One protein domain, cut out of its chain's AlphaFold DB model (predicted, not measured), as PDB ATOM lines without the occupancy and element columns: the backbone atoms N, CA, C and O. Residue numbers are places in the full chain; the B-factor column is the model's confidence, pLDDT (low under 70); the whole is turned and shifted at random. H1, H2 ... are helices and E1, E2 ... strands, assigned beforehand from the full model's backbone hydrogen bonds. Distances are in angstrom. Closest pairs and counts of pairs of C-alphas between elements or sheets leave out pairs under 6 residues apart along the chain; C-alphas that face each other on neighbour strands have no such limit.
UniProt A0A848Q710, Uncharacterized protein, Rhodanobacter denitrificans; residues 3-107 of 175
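This is residues 3 to 107 of the 175 residues of an uncharacterized protein of Rhodanobacter denitrificans (UniProt A0A848Q710). A strongly twisted sheet of four antiparallel strands has one long helix, H1, slanting over one face, while H2 folds back from H1 as a helical hairpin and packs on the edge strand E4. The short helix H3 turns off at a corner after H2 and packs on E4 with its first residues. The printed part has 105 residues, with four named strands and then three named helices in the order E1 E2 E3 E4 H1 H2 H3, and its class is mixed, helices and strands. The sheet runs E1 E2 E3 E4, antiparallel throughout. The whole is compact, with a radius of gyration of the C-alphas of 13.5 A and spans of 38 by 28 by 23 A.

E1, residues 3 to 9, begins with C-alpha 3 at (-20.066, 0.541, -46.426) and is 18.1 A long. E2 is residues 12 to 18, 19.8 A, and E3 is residues 27 to 34, 22.3 A. E4, residues 37 to 45, measures 23.5 A and bends by 52 degrees at residue 40. H1, residues 56 to 72, is 24.8 A long and begins with C-alpha 56 at (-34.178, -7.215, -42.123). H2 is residues 81 to 93, 18.3 A. H3, residues 96 to 105, measures 13.9 A and ends with C-alpha 105 at (-8.929, -8.680, -25.975).

The four strands form a meander, each the antiparallel neighbour of the one before. Within hydrogen-bond range are N 14 and O 7 of E2 and E1, 2.7 A, N 31 and O 15 of E3 and E2, 2.8 A, and N 28 and O 44 of E3 and E4, 2.7 A. H1 is on the sheet at a height of 8.6 A, over E3 and only just over E2, on which 3 of its C-alphas fall. It runs slantwise to the strands, at 37 degrees to E3 on the local plane. The closest C-alphas of H1 and E4 are those of Leu 62 and Val 44, 7.3 A. H1 touches H2 with residues 69 to 72 alone, at a shallow tilt of 31 degrees, opposite ways; the closest C-alphas, of Leu 72 and Ala 86, are 6.7 A apart. H2 is on the sheet, and its closest C-alphas with E4 are those of Glu 91 and Leu 42, 5.7 A. H3 stands up from the sheet over E4, on the opposite face from H1; the C-alphas of Gly 96 and Leu 43 are its closest with E4, 4.7 A. H2 and H3 are close but not clearly touching, about perpendicular at 78 degrees, the closest C-alphas being those of Glu 91 and Thr 97, 6.0 A. H1 and H3 are apart. Every O i to N i+4 pair is within hydrogen-bond range in H1, H2 and H3.

The two C-alphas farthest apart are those of Asn 10 and Lys 107, 39.7 A. The printed part has no cut and no long link. Mean pLDDT of the printed part is 84.9, and residues 22 to 24, 48 to 53 and 103 to 107 are under 70.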
ATOM      1  N   LEU A   3     -18.961  -0.402 -46.593       89.94
ATOM      2  CA  LEU A   3     -20.066   0.541 -46.426       89.94
ATOM      3  C   LEU A   3     -21.384  -0.171 -46.741       89.94
ATOM      4  O   LEU A   3     -21.566  -0.669 -47.853       89.94
ATOM      5  N   TYR A   4     -22.280  -0.209 -45.762       89.00
ATOM      6  CA  TYR A   4     -23.623  -0.755 -45.907       89.00
ATOM      7  C   TYR A   4     -24.605   0.322 -46.366       89.00
ATOM      8  O   TYR A   4     -25.329   0.127 -47.339       89.00
ATOM      9  N   GLY A   5     -24.593   1.480 -45.706       89.31
ATOM     10  CA  GLY A   5     -25.539   2.547 -45.998       89.31
ATOM     11  C   GLY A   5     -25.100   3.898 -45.464       89.31
ATOM     12  O   GLY A   5     -24.251   4.000 -44.573       89.31
ATOM     13  N   THR A   6     -25.695   4.943 -46.033       93.94
ATOM     14  CA  THR A   6     -25.501   6.326 -45.603       93.94
ATOM     15  C   THR A   6     -26.834   7.007 -45.377       93.94
ATOM     16  O   THR A   6     -27.770   6.801 -46.146       93.94
ATOM     17  N   PHE A   7     -26.881   7.873 -44.377       91.75
ATOM     18  CA  PHE A   7     -28.050   8.673 -44.045       91.75
ATOM     19  C   PHE A   7     -27.597  10.069 -43.611       91.75
ATOM     20  O   PHE A   7     -26.518  10.200 -43.044       91.75
ATOM     21  N   SER A   8     -28.378  11.116 -43.872       92.62
ATOM     22  CA  SER A   8     -28.027  12.482 -43.472       92.62
ATOM     23  C   SER A   8     -29.244  13.198 -42.915       92.62
ATOM     24  O   SER A   8     -30.289  13.225 -43.560       92.62
ATOM     25  N   GLU A   9     -29.090  13.813 -41.746       91.81
ATOM     26  CA  GLU A   9     -30.161  14.537 -41.063       91.81
ATOM     27  C   GLU A   9     -29.584  15.566 -40.082       91.81
ATOM     28  O   GLU A   9     -28.547  15.337 -39.463       91.81
ATOM     29  N   ASN A  10     -30.242  16.723 -39.955       88.38
ATOM     30  CA  ASN A  10     -29.890  17.786 -39.001       88.38
ATOM     31  C   ASN A  10     -28.421  18.262 -39.055       88.38
ATOM     32  O   ASN A  10     -27.852  18.645 -38.035       88.38
ATOM     33  N   GLY A  11     -27.805  18.243 -40.245       90.50
ATOM     34  CA  GLY A  11     -26.396  18.620 -40.454       90.50
ATOM     35  C   GLY A  11     -25.394  17.475 -40.249       90.50
ATOM     36  O   GLY A  11     -24.235  17.558 -40.657       90.50
ATOM     37  N   TYR A  12     -25.853  16.346 -39.715       93.81
ATOM     38  CA  TYR A  12     -25.048  15.146 -39.541       93.81
ATOM     39  C   TYR A  12     -25.133  14.229 -40.756       93.81
ATOM     40  O   TYR A  12     -26.146  14.153 -41.451       93.81
ATOM     41  N   SER A  13     -24.052  13.495 -40.996       95.38
ATOM     42  CA  SER A  13     -24.033  12.355 -41.907       95.38
ATOM     43  C   SER A  13     -23.634  11.101 -41.149       95.38
ATOM     44  O   SER A  13     -22.664  11.096 -40.401       95.38
ATOM     45  N   PHE A  14     -24.377  10.032 -41.370       95.25
ATOM     46  CA  PHE A  14     -24.195   8.726 -40.772       95.25
ATOM     47  C   PHE A  14     -23.717   7.765 -41.843       95.25
ATOM     48  O   PHE A  14     -24.260   7.725 -42.949       95.25
ATOM     49  N   GLN A  15     -22.700   6.985 -41.515       96.06
ATOM     50  CA  GLN A  15     -22.207   5.920 -42.375       96.06
ATOM     51  C   GLN A  15     -22.145   4.644 -41.556       96.06
ATOM     52  O   GLN A  15     -21.388   4.570 -40.591       96.06
ATOM     53  N   ALA A  16     -22.936   3.651 -41.944       93.25
ATOM     54  CA  ALA A  16     -22.917   2.342 -41.317       93.25
ATOM     55  C   ALA A  16     -22.025   1.409 -42.129       93.25
ATOM     56  O   ALA A  16     -22.217   1.248 -43.338       93.25
ATOM     57  N   TYR A  17     -21.057   0.787 -41.466       91.94
ATOM     58  CA  TYR A  17     -20.178  -0.204 -42.068       91.94
ATOM     59  C   TYR A  17     -20.418  -1.572 -41.446       91.94
ATOM     60  O   TYR A  17     -20.600  -1.673 -40.241       91.94
ATOM     61  N   ILE A  18     -20.369  -2.617 -42.265       88.06
ATOM     62  CA  ILE A  18     -20.473  -4.011 -41.825       88.06
ATOM     63  C   ILE A  18     -19.104  -4.693 -41.836       88.06
ATOM     64  O   ILE A  18     -18.229  -4.309 -42.635       88.06
ATOM     65  N   PRO A  19     -18.898  -5.713 -40.988       82.56
ATOM     66  CA  PRO A  19     -17.698  -6.522 -41.038       82.56
ATOM     67  C   PRO A  19     -17.644  -7.312 -42.352       82.56
ATOM     68  O   PRO A  19     -18.650  -7.710 -42.927       82.56
ATOM     69  N   THR A  20     -16.432  -7.509 -42.846       77.75
ATOM     70  CA  THR A  20     -16.099  -8.199 -44.110       77.75
ATOM     71  C   THR A  20     -15.068  -9.302 -43.915       77.75
ATOM     72  O   THR A  20     -14.687  -9.978 -44.866       77.75
ATOM     73  N   LYS A  21     -14.532  -9.414 -42.699       70.75
ATOM     74  CA  LYS A  21     -13.471 -10.345 -42.334       70.75
ATOM     75  C   LYS A  21     -13.835 -10.981 -41.005       70.75
ATOM     76  O   LYS A  21     -14.411 -10.316 -40.153       70.75
ATOM     77  N   ASP A  22     -13.405 -12.221 -40.813       59.03
ATOM     78  CA  ASP A  22     -13.710 -12.987 -39.601       59.03
ATOM     79  C   ASP A  22     -13.114 -12.393 -38.327       59.03
ATOM     80  O   ASP A  22     -13.624 -12.647 -37.252       59.03
ATOM     81  N   GLY A  23     -12.064 -11.578 -38.440       63.12
ATOM     82  CA  GLY A  23     -11.486 -10.846 -37.314       63.12
ATOM     83  C   GLY A  23     -12.045  -9.435 -37.147       63.12
ATOM     84  O   GLY A  23     -11.326  -8.586 -36.646       63.12
ATOM     85  N   GLU A  24     -13.238  -9.126 -37.653       69.50
ATOM     86  CA  GLU A  24     -13.929  -7.862 -37.380       69.50
ATOM     87  C   GLU A  24     -15.111  -8.140 -36.435       69.50
ATOM     88  O   GLU A  24     -15.743  -9.193 -36.547       69.50
ATOM     89  N   PRO A  25     -15.425  -7.225 -35.500       73.75
ATOM     90  CA  PRO A  25     -16.538  -7.428 -34.583       73.75
ATOM     91  C   PRO A  25     -17.850  -7.580 -35.358       73.75
ATOM     92  O   PRO A  25     -18.080  -6.879 -36.344       73.75
ATOM     93  N   ILE A  26     -18.725  -8.472 -34.885       82.88
ATOM     94  CA  ILE A  26     -20.053  -8.710 -35.469       82.88
ATOM     95  C   ILE A  26     -20.990  -7.558 -35.071       82.88
ATOM     96  O   ILE A  26     -21.842  -7.674 -34.193       82.88
ATOM     97  N   GLY A  27     -20.762  -6.396 -35.671       88.44
ATOM     98  CA  GLY A  27     -21.437  -5.147 -35.349       88.44
ATOM     99  C   GLY A  27     -21.338  -4.153 -36.498       88.44
ATOM    100  O   GLY A  27     -20.359  -4.155 -37.245       88.44
ATOM    101  N   PHE A  28     -22.327  -3.273 -36.621       90.56
ATOM    102  CA  PHE A  28     -22.203  -2.093 -37.459       90.56
ATOM    103  C   PHE A  28     -21.236  -1.098 -36.815       90.56
ATOM    104  O   PHE A  28     -21.444  -0.676 -35.680       90.56
ATOM    105  N   ASP A  29     -20.213  -0.671 -37.551       93.50
ATOM    106  CA  ASP A  29     -19.457   0.540 -37.218       93.50
ATOM    107  C   ASP A  29     -20.245   1.742 -37.754       93.50
ATOM    108  O   ASP A  29     -20.193   2.061 -38.947       93.50
ATOM    109  N   LEU A  30     -21.046   2.353 -36.880       95.69
ATOM    110  CA  LEU A  30     -21.857   3.527 -37.180       95.69
ATOM    111  C   LEU A  30     -21.033   4.789 -36.929       95.69
ATOM    112  O   LEU A  30     -20.832   5.213 -35.790       95.69
ATOM    113  N   ARG A  31     -20.584   5.423 -38.007       96.06
ATOM    114  CA  ARG A  31     -19.807   6.663 -37.954       96.06
ATOM    115  C   ARG A  31     -20.715   7.868 -38.078       96.06
ATOM    116  O   ARG A  31     -21.527   7.929 -38.997       96.06
ATOM    117  N   ILE A  32     -20.510   8.838 -37.198       94.38
ATOM    118  CA  ILE A  32     -21.207  10.123 -37.181       94.38
ATOM    119  C   ILE A  32     -20.237  11.191 -37.671       94.38
ATOM    120  O   ILE A  32     -19.149  11.374 -37.114       94.38
ATOM    121  N   LEU A  33     -20.629  11.896 -38.725       95.12
ATOM    122  CA  LEU A  33     -19.835  12.915 -39.388       95.12
ATOM    123  C   LEU A  33     -20.542  14.269 -39.352       95.12
ATOM    124  O   LEU A  33     -21.762  14.342 -39.475       95.12
ATOM    125  N   ILE A  34     -19.750  15.338 -39.255       92.25
ATOM    126  CA  ILE A  34     -20.181  16.714 -39.540       92.25
ATOM    127  C   ILE A  34     -19.340  17.203 -40.719       92.25
ATOM    128  O   ILE A  34     -18.103  17.238 -40.645       92.25
ATOM    129  N   GLY A  35     -20.000  17.506 -41.839       90.12
ATOM    130  CA  GLY A  35     -19.328  17.610 -43.135       90.12
ATOM    131  C   GLY A  35     -18.598  16.302 -43.475       90.12
ATOM    132  O   GLY A  35     -19.208  15.239 -43.514       90.12
ATOM    133  N   ASN A  36     -17.275  16.367 -43.659       89.31
ATOM    134  CA  ASN A  36     -16.435  15.197 -43.969       89.31
ATOM    135  C   ASN A  36     -15.602  14.700 -42.773       89.31
ATOM    136  O   ASN A  36     -14.726  13.851 -42.942       89.31
ATOM    137  N   GLN A  37     -15.815  15.249 -41.576       91.12
ATOM    138  CA  GLN A  37     -15.048  14.870 -40.391       91.12
ATOM    139  C   GLN A  37     -15.833  13.890 -39.531       91.12
ATOM    140  O   GLN A  37     -16.923  14.220 -39.071       91.12
ATOM    141  N   ILE A  38     -15.237  12.729 -39.257       93.75
ATOM    142  CA  ILE A  38     -15.745  11.796 -38.249       93.75
ATOM    143  C   ILE A  38     -15.634  12.475 -36.884       93.75
ATOM    144  O   ILE A  38     -14.539  12.850 -36.459       93.75
ATOM    145  N   LYS A  39     -16.772  12.654 -36.217       92.50
ATOM    146  CA  LYS A  39     -16.849  13.193 -34.858       92.50
ATOM    147  C   LYS A  39     -16.922  12.089 -33.817       92.50
ATOM    148  O   LYS A  39     -16.329  12.226 -32.752       92.50
ATOM    149  N   HIS A  40     -17.615  11.001 -34.140       93.00
ATOM    150  CA  HIS A  40     -17.767   9.858 -33.253       93.00
ATOM    151  C   HIS A  40     -18.071   8.579 -34.045       93.00
ATOM    152  O   HIS A  40     -18.467   8.644 -35.212       93.00
ATOM    153  N   SER A  41     -17.878   7.421 -33.419       94.25
ATOM    154  CA  SER A  41     -18.208   6.117 -33.996       94.25
ATOM    155  C   SER A  41     -18.736   5.195 -32.908       94.25
ATOM    156  O   SER A  41     -18.034   4.995 -31.921       94.25
ATOM    157  N   LEU A  42     -19.903   4.600 -33.126       93.00
ATOM    158  CA  LEU A  42     -20.491   3.618 -32.225       93.00
ATOM    159  C   LEU A  42     -20.399   2.241 -32.866       93.00
ATOM    160  O   LEU A  42     -20.661   2.091 -34.060       93.00
ATOM    161  N   LEU A  43     -20.069   1.227 -32.070       91.31
ATOM    162  CA  LEU A  43     -20.235  -0.154 -32.490       91.31
ATOM    163  C   LEU A  43     -21.631  -0.632 -32.081       91.31
ATOM    164  O   LEU A  43     -21.934  -0.726 -30.896       91.31
ATOM    165  N   VAL A  44     -22.483  -0.931 -33.054       91.25
ATOM    166  CA  VAL A  44     -23.842  -1.432 -32.822       91.25
ATOM    167  C   VAL A  44     -23.841  -2.933 -33.084       91.25
ATOM    168  O   VAL A  44     -23.666  -3.321 -34.239       91.25
ATOM    169  N   PRO A  45     -23.986  -3.800 -32.069       87.56
ATOM    170  CA  PRO A  45     -23.983  -5.242 -32.291       87.56
ATOM    171  C   PRO A  45     -25.066  -5.663 -33.284       87.56
ATOM    172  O   PRO A  45     -26.192  -5.170 -33.233       87.56
ATOM    173  N   MET A  46     -24.721  -6.574 -34.191       84.75
ATOM    174  CA  MET A  46     -25.724  -7.193 -35.053       84.75
ATOM    175  C   MET A  46     -26.428  -8.306 -34.272       84.75
ATOM    176  O   MET A  46     -25.808  -9.014 -33.475       84.75
ATOM    177  N   LEU A  47     -27.726  -8.467 -34.507       77.19
ATOM    178  CA  LEU A  47     -28.531  -9.570 -33.991       77.19
ATOM    179  C   LEU A  47     -28.118 -10.889 -34.650       77.19
ATOM    180  O   LEU A  47     -28.106 -11.936 -33.994       77.19
ATOM    181  N   TYR A  48     -27.750 -10.826 -35.932       66.56
ATOM    182  CA  TYR A  48     -27.312 -11.972 -36.713       66.56
ATOM    183  C   TYR A  48     -25.930 -11.733 -37.314       66.56
ATOM    184  O   TYR A  48     -25.568 -10.630 -37.722       66.56
ATOM    185  N   ALA A  49     -25.131 -12.795 -37.390       66.25
ATOM    186  CA  ALA A  49     -23.855 -12.711 -38.077       66.25
ATOM    187  C   ALA A  49     -24.086 -12.576 -39.597       66.25
ATOM    188  O   ALA A  49     -24.841 -13.378 -40.156       66.25
ATOM    189  N   PRO A  50     -23.442 -11.613 -40.284       61.06
ATOM    190  CA  PRO A  50     -23.773 -11.248 -41.663       61.06
ATOM    191  C   PRO A  50     -23.218 -12.242 -42.692       61.06
ATOM    192  O   PRO A  50     -22.390 -11.899 -43.529       61.06
ATOM    193  N   ALA A  51     -23.686 -13.492 -42.664       58.41
ATOM    194  CA  ALA A  51     -23.211 -14.520 -43.584       58.41
ATOM    195  C   ALA A  51     -23.603 -14.305 -45.042       58.41
ATOM    196  O   ALA A  51     -22.865 -14.707 -45.941       58.41
ATOM    197  N   PHE A  52     -24.720 -13.618 -45.273       57.38
ATOM    198  CA  PHE A  52     -25.221 -13.293 -46.604       57.38
ATOM    199  C   PHE A  52     -25.801 -11.873 -46.640       57.38
ATOM    200  O   PHE A  52     -26.917 -11.656 -47.104       57.38
ATOM    201  N   GLY A  53     -25.033 -10.899 -46.147       65.25
ATOM    202  CA  GLY A  53     -25.463  -9.502 -46.063       65.25
ATOM    203  C   GLY A  53     -26.175  -9.178 -44.748       65.25
ATOM    204  O   GLY A  53     -25.946  -9.838 -43.739       65.25
ATOM    205  N   VAL A  54     -26.988  -8.121 -44.763       73.62
ATOM    206  CA  VAL A  54     -27.692  -7.596 -43.584       73.62
ATOM    207  C   VAL A  54     -29.121  -8.127 -43.562       73.62
ATOM    208  O   VAL A  54     -29.845  -7.967 -44.545       73.62
ATOM    209  N   ASP A  55     -29.518  -8.755 -42.454       79.88
ATOM    210  CA  ASP A  55     -30.891  -9.222 -42.259       79.88
ATOM    211  C   ASP A  55     -31.857  -8.044 -42.040       79.88
ATOM    212  O   ASP A  55     -31.469  -6.970 -41.575       79.88
ATOM    213  N   VAL A  56     -33.143  -8.239 -42.347       77.56
ATOM    214  CA  VAL A  56     -34.178  -7.215 -42.123       77.56
ATOM    215  C   VAL A  56     -34.245  -6.811 -40.647       77.56
ATOM    216  O   VAL A  56     -34.398  -5.628 -40.349       77.56
ATOM    217  N   GLY A  57     -34.076  -7.762 -39.724       80.00
ATOM    218  CA  GLY A  57     -34.028  -7.485 -38.290       80.00
ATOM    219  C   GLY A  57     -32.847  -6.597 -37.897       80.00
ATOM    220  O   GLY A  57     -33.023  -5.663 -37.114       80.00
ATOM    221  N   ASP A  58     -31.672  -6.828 -38.484       84.12
ATOM    222  CA  ASP A  58     -30.480  -5.999 -38.266       84.12
ATOM    223  C   ASP A  58     -30.654  -4.588 -38.836       84.12
ATOM    224  O   ASP A  58     -30.272  -3.609 -38.194       84.12
ATOM    225  N   ALA A  59     -31.271  -4.463 -40.015       83.75
ATOM    226  CA  ALA A  59     -31.566  -3.169 -40.622       83.75
ATOM    227  C   ALA A  59     -32.544  -2.352 -39.762       83.75
ATOM    228  O   ALA A  59     -32.265  -1.196 -39.449       83.75
ATOM    229  N   SER A  60     -33.645  -2.963 -39.312       86.69
ATOM    230  CA  SER A  60     -34.603  -2.307 -38.412       86.69
ATOM    231  C   SER A  60     -33.988  -1.958 -37.055       86.69
ATOM    232  O   SER A  60     -34.298  -0.909 -36.490       86.69
ATOM    233  N   HIS A  61     -33.097  -2.805 -36.527       89.50
ATOM    234  CA  HIS A  61     -32.372  -2.503 -35.295       89.50
ATOM    235  C   HIS A  61     -31.454  -1.287 -35.468       89.50
ATOM    236  O   HIS A  61     -31.495  -0.366 -34.652       89.50
ATOM    237  N   LEU A  62     -30.680  -1.246 -36.556       90.88
ATOM    238  CA  LEU A  62     -29.805  -0.121 -36.874       90.88
ATOM    239  C   LEU A  62     -30.595   1.183 -37.046       90.88
ATOM    240  O   LEU A  62     -30.183   2.207 -36.509       90.88
ATOM    241  N   GLU A  63     -31.736   1.157 -37.738       91.00
ATOM    242  CA  GLU A  63     -32.617   2.325 -37.881       91.00
ATOM    243  C   GLU A  63     -33.119   2.836 -36.522       91.00
ATOM    244  O   GLU A  63     -33.061   4.037 -36.250       91.00
ATOM    245  N   ALA A  64     -33.538   1.935 -35.627       91.69
ATOM    246  CA  ALA A  64     -33.959   2.306 -34.277       91.69
ATOM    247  C   ALA A  64     -32.812   2.913 -33.446       91.69
ATOM    248  O   ALA A  64     -33.039   3.813 -32.634       91.69
ATOM    249  N   VAL A  65     -31.577   2.441 -33.642       92.56
ATOM    250  CA  VAL A  65     -30.387   3.016 -32.999       92.56
ATOM    251  C   VAL A  65     -30.052   4.386 -33.582       92.56
ATOM    252  O   VAL A  65     -29.757   5.301 -32.819       92.56
ATOM    253  N   VAL A  66     -30.151   4.574 -34.902       93.06
ATOM    254  CA  VAL A  66     -29.976   5.893 -35.533       93.06
ATOM    255  C   VAL A  66     -30.996   6.894 -34.983       93.06
ATOM    256  O   VAL A  66     -30.613   8.015 -34.657       93.06
ATOM    257  N   GLY A  67     -32.253   6.481 -34.790       92.25
ATOM    258  CA  GLY A  67     -33.273   7.303 -34.127       92.25
ATOM    259  C   GLY A  67     -32.849   7.766 -32.729       92.25
ATOM    260  O   GLY A  67     -32.873   8.957 -32.440       92.25
ATOM    261  N   GLN A  68     -32.364   6.847 -31.889       93.12
ATOM    262  CA  GLN A  68     -31.859   7.184 -30.549       93.12
ATOM    263  C   GLN A  68     -30.631   8.101 -30.597       93.12
ATOM    264  O   GLN A  68     -30.514   9.024 -29.797       93.12
ATOM    265  N   VAL A  69     -29.715   7.876 -31.541       94.31
ATOM    266  CA  VAL A  69     -28.545   8.742 -31.732       94.31
ATOM    267  C   VAL A  69     -28.988  10.164 -32.069       94.31
ATOM    268  O   VAL A  69     -28.487  11.108 -31.465       94.31
ATOM    269  N   LEU A  70     -29.942  10.333 -32.985       93.94
ATOM    270  CA  LEU A  70     -30.452  11.649 -33.376       93.94
ATOM    271  C   LEU A  70     -31.082  12.412 -32.207       93.94
ATOM    272  O   LEU A  70     -30.898  13.623 -32.119       93.94
ATOM    273  N   GLU A  71     -31.768  11.721 -31.295       94.12
ATOM    274  CA  GLU A  71     -32.329  12.330 -30.080       94.12
ATOM    275  C   GLU A  71     -31.251  12.844 -29.111       94.12
ATOM    276  O   GLU A  71     -31.496  13.786 -28.355       94.12
ATOM    277  N   LEU A  72     -30.053  12.249 -29.133       92.75
ATOM    278  CA  LEU A  72     -28.924  12.639 -28.284       92.75
ATOM    279  C   LEU A  72     -28.032  13.715 -28.913       92.75
ATOM    280  O   LEU A  72     -27.247  14.352 -28.206       92.75
ATOM    281  N   LEU A  73     -28.103  13.901 -30.233       92.88
ATOM    282  CA  LEU A  73     -27.231  14.833 -30.930       92.88
ATOM    283  C   LEU A  73     -27.703  16.282 -30.738       92.88
ATOM    284  O   LEU A  73     -28.844  16.617 -31.062       92.88
ATOM    285  N   PRO A  74     -26.824  17.188 -30.273       92.12
ATOM    286  CA  PRO A  74     -27.127  18.612 -30.270       92.12
ATOM    287  C   PRO A  74     -27.123  19.155 -31.711       92.12
ATOM    288  O   PRO A  74     -26.719  18.453 -32.642       92.12
ATOM    289  N   PRO A  75     -27.492  20.426 -31.940       92.25
ATOM    290  CA  PRO A  75     -27.217  21.083 -33.218       92.25
ATOM    291  C   PRO A  75     -25.737  20.938 -33.615       92.25
ATOM    292  O   PRO A  75     -24.865  21.039 -32.755       92.25
ATOM    293  N   GLU A  76     -25.433  20.747 -34.903       87.94
ATOM    294  CA  GLU A  76     -24.073  20.414 -35.385       87.94
ATOM    295  C   GLU A  76     -22.966  21.376 -34.903       87.94
ATOM    296  O   GLU A  76     -21.846  20.960 -34.612       87.94
ATOM    297  N   GLY A  77     -23.281  22.666 -34.740       87.25
ATOM    298  CA  GLY A  77     -22.346  23.678 -34.234       87.25
ATOM    299  C   GLY A  77     -22.049  23.589 -32.730       87.25
ATOM    300  O   GLY A  77     -21.219  24.346 -32.235       87.25
ATOM    301  N   GLN A  78     -22.733  22.703 -32.006       91.69
ATOM    302  CA  GLN A  78     -22.659  22.522 -30.553       91.69
ATOM    303  C   GLN A  78     -22.224  21.101 -30.165       91.69
ATOM    304  O   GLN A  78     -22.355  20.716 -29.008       91.69
ATOM    305  N   PHE A  79     -21.713  20.309 -31.112       92.25
ATOM    306  CA  PHE A  79     -21.195  18.980 -30.806       92.25
ATOM    307  C   PHE A  79     -19.975  19.078 -29.878       92.25
ATOM    308  O   PHE A  79     -18.914  19.567 -30.278       92.25
ATOM    309  N   ASP A  80     -20.128  18.611 -28.641       90.44
ATOM    310  CA  ASP A  80     -19.152  18.779 -27.570       90.44
ATOM    311  C   ASP A  80     -18.892  17.474 -26.790       90.44
ATOM    312  O   ASP A  80     -19.317  16.382 -27.171       90.44
ATOM    313  N   ALA A  81     -18.149  17.580 -25.685       89.19
ATOM    314  CA  ALA A  81     -17.815  16.435 -24.845       89.19
ATOM    315  C   ALA A  81     -19.039  15.794 -24.165       89.19
ATOM    316  O   ALA A  81     -18.996  14.603 -23.863       89.19
ATOM    317  N   ALA A  82     -20.118  16.547 -23.922       89.44
ATOM    318  CA  ALA A  82     -21.338  15.995 -23.344       89.44
ATOM    319  C   ALA A  82     -22.082  15.133 -24.370       89.44
ATOM    320  O   ALA A  82     -22.534  14.041 -24.026       89.44
ATOM    321  N   ALA A  83     -22.126  15.571 -25.633       89.19
ATOM    322  CA  ALA A  83     -22.649  14.761 -26.732       89.19
ATOM    323  C   ALA A  83     -21.853  13.456 -26.896       89.19
ATOM    324  O   ALA A  83     -22.443  12.383 -26.989       89.19
ATOM    325  N   VAL A  84     -20.517  13.525 -26.851       91.56
ATOM    326  CA  VAL A  84     -19.658  12.327 -26.889       91.56
ATOM    327  C   VAL A  84     -19.962  11.389 -25.719       91.56
ATOM    328  O   VAL A  84     -20.199  10.209 -25.942       91.56
ATOM    329  N   ALA A  85     -20.037  11.905 -24.490       90.25
ATOM    330  CA  ALA A  85     -20.323  11.081 -23.318       90.25
ATOM    331  C   ALA A  85     -21.711  10.417 -23.381       90.25
ATOM    332  O   ALA A  85     -21.866   9.273 -22.961       90.25
ATOM    333  N   ALA A  86     -22.722  11.109 -23.915       91.62
ATOM    334  CA  ALA A  86     -24.050  10.534 -24.119       91.62
ATOM    335  C   ALA A  86     -24.022   9.389 -25.148       91.62
ATOM    336  O   ALA A  86     -24.643   8.347 -24.926       91.62
ATOM    337  N   LEU A  87     -23.264   9.554 -26.235       94.19
ATOM    338  CA  LEU A  87     -23.071   8.515 -27.247       94.19
ATOM    339  C   LEU A  87     -22.269   7.323 -26.709       94.19
ATOM    340  O   LEU A  87     -22.646   6.187 -26.981       94.19
ATOM    341  N   ASP A  88     -21.247   7.551 -25.880       90.88
ATOM    342  CA  ASP A  88     -20.498   6.482 -25.203       90.88
ATOM    343  C   ASP A  88     -21.409   5.659 -24.271       90.88
ATOM    344  O   ASP A  88     -21.314   4.429 -24.197       90.88
ATOM    345  N   VAL A  89     -22.320   6.330 -23.554       92.38
ATOM    346  CA  VAL A  89     -23.321   5.669 -22.700       92.38
ATOM    347  C   VAL A  89     -24.289   4.835 -23.542       92.38
ATOM    348  O   VAL A  89     -24.623   3.717 -23.143       92.38
ATOM    349  N   LEU A  90     -24.705   5.341 -24.705       93.81
ATOM    350  CA  LEU A  90     -25.528   4.589 -25.650       93.81
ATOM    351  C   LEU A  90     -24.770   3.378 -26.224       93.81
ATOM    352  O   LEU A  90     -25.298   2.272 -26.207       93.81
ATOM    353  N   GLU A  91     -23.521   3.532 -26.673       91.12
ATOM    354  CA  GLU A  91     -22.707   2.404 -27.158       91.12
ATOM    355  C   GLU A  91     -22.572   1.321 -26.077       91.12
ATOM    356  O   GLU A  91     -22.693   0.124 -26.354       91.12
ATOM    357  N   ALA A  92     -22.368   1.724 -24.820       87.19
ATOM    358  CA  ALA A  92     -22.296   0.795 -23.702       87.19
ATOM    359  C   ALA A  92     -23.626   0.068 -23.442       87.19
ATOM    360  O   ALA A  92     -23.601  -1.137 -23.185       87.19
ATOM    361  N   SER A  93     -24.771   0.756 -23.524       91.00
ATOM    362  CA  SER A  93     -26.089   0.146 -23.293       91.00
ATOM    363  C   SER A  93     -26.493  -0.831 -24.399       91.00
ATOM    364  O   SER A  93     -27.147  -1.834 -24.118       91.00
ATOM    365  N   LEU A  94     -26.038  -0.587 -25.630       88.12
ATOM    366  CA  LEU A  94     -26.206  -1.489 -26.771       88.12
ATOM    367  C   LEU A  94     -25.280  -2.715 -26.707       88.12
ATOM    368  O   LEU A  94     -25.462  -3.653 -27.475       88.12
ATOM    369  N   GLY A  95     -24.278  -2.721 -25.819       85.75
ATOM    370  CA  GLY A  95     -23.260  -3.774 -25.735       85.75
ATOM    371  C   GLY A  95     -22.059  -3.574 -26.671       85.75
ATOM    372  O   GLY A  95     -21.140  -4.394 -26.668       85.75
ATOM    373  N   GLY A  96     -22.006  -2.467 -27.415       84.50
ATOM    374  CA  GLY A  96     -20.915  -2.123 -28.330       84.50
ATOM    375  C   GLY A  96     -19.554  -2.020 -27.647       84.50
ATOM    376  O   GLY A  96     -18.561  -2.564 -28.127       84.50
ATOM    377  N   THR A  97     -19.508  -1.410 -26.460       83.56
ATOM    378  CA  THR A  97     -18.269  -1.282 -25.675       83.56
ATOM    379  C   THR A  97     -17.717  -2.638 -25.234       83.56
ATOM    380  O   THR A  97     -16.498  -2.816 -25.189       83.56
ATOM    381  N   ALA A  98     -18.589  -3.595 -24.900       78.00
ATOM    382  CA  ALA A  98     -18.180  -4.956 -24.558       78.00
ATOM    383  C   ALA A  98     -17.653  -5.680 -25.801       78.00
ATOM    384  O   ALA A  98     -16.516  -6.138 -25.785       78.00
ATOM    385  N   LEU A  99     -18.394  -5.629 -26.911       79.06
ATOM    386  CA  LEU A  99     -17.985  -6.211 -28.192       79.06
ATOM    387  C   LEU A  99     -16.632  -5.663 -28.679       79.06
ATOM    388  O   LEU A  99     -15.777  -6.408 -29.153       79.06
ATOM    389  N   ARG A 100     -16.394  -4.357 -28.512       79.94
ATOM    390  CA  ARG A 100     -15.116  -3.715 -28.837       79.94
ATOM    391  C   ARG A 100     -13.984  -4.212 -27.935       79.94
ATOM    392  O   ARG A 100     -12.865  -4.384 -28.409       79.94
ATOM    393  N   LYS A 101     -14.247  -4.421 -26.642       76.06
ATOM    394  CA  LYS A 101     -13.258  -4.946 -25.685       76.06
ATOM    395  C   LYS A 101     -12.948  -6.415 -25.925       76.06
ATOM    396  O   LYS A 101     -11.776  -6.762 -25.846       76.06
ATOM    397  N   ASP A 102     -13.949  -7.228 -26.231       70.81
ATOM    398  CA  ASP A 102     -13.774  -8.640 -26.570       70.81
ATOM    399  C   ASP A 102     -12.906  -8.749 -27.827       70.81
ATOM    400  O   ASP A 102     -11.830  -9.346 -27.784       70.81
ATOM    401  N   HIS A 103     -13.236  -7.966 -28.860       65.75
ATOM    402  CA  HIS A 103     -12.437  -7.869 -30.078       65.75
ATOM    403  C   HIS A 103     -10.992  -7.370 -29.843       65.75
ATOM    404  O   HIS A 103     -10.033  -7.887 -30.417       65.75
ATOM    405  N   LEU A 104     -10.787  -6.365 -28.981       61.19
ATOM    406  CA  LEU A 104      -9.442  -5.885 -28.621       61.19
ATOM    407  C   LEU A 104      -8.694  -6.850 -27.675       61.19
ATOM    408  O   LEU A 104      -7.461  -6.834 -27.624       61.19
ATOM    409  N   GLY A 105      -9.424  -7.677 -26.922       47.72
ATOM    410  CA  GLY A 105      -8.929  -8.680 -25.975       47.72
ATOM    411  C   GLY A 105      -8.589 -10.030 -26.616       47.72
ATOM    412  O   GLY A 105      -7.765 -10.771 -26.078       47.72
ATOM    413  N   GLU A 106      -9.115 -10.314 -27.807       44.66
ATOM    414  CA  GLU A 106      -8.926 -11.535 -28.613       44.66
ATOM    415  C   GLU A 106      -7.506 -11.796 -29.133       44.66
ATOM    416  O   GLU A 106      -7.262 -12.767 -29.846       44.66
ATOM    417  N   LYS A 107      -6.505 -11.019 -28.708       43.94
ATOM    418  CA  LYS A 107      -5.103 -11.466 -28.782       43.94
ATOM    419  C   LYS A 107      -4.676 -12.367 -27.617       43.94
ATOM    420  O   LYS A 107      -3.496 -12.712 -27.555       43.94
TER     421      LYS A 107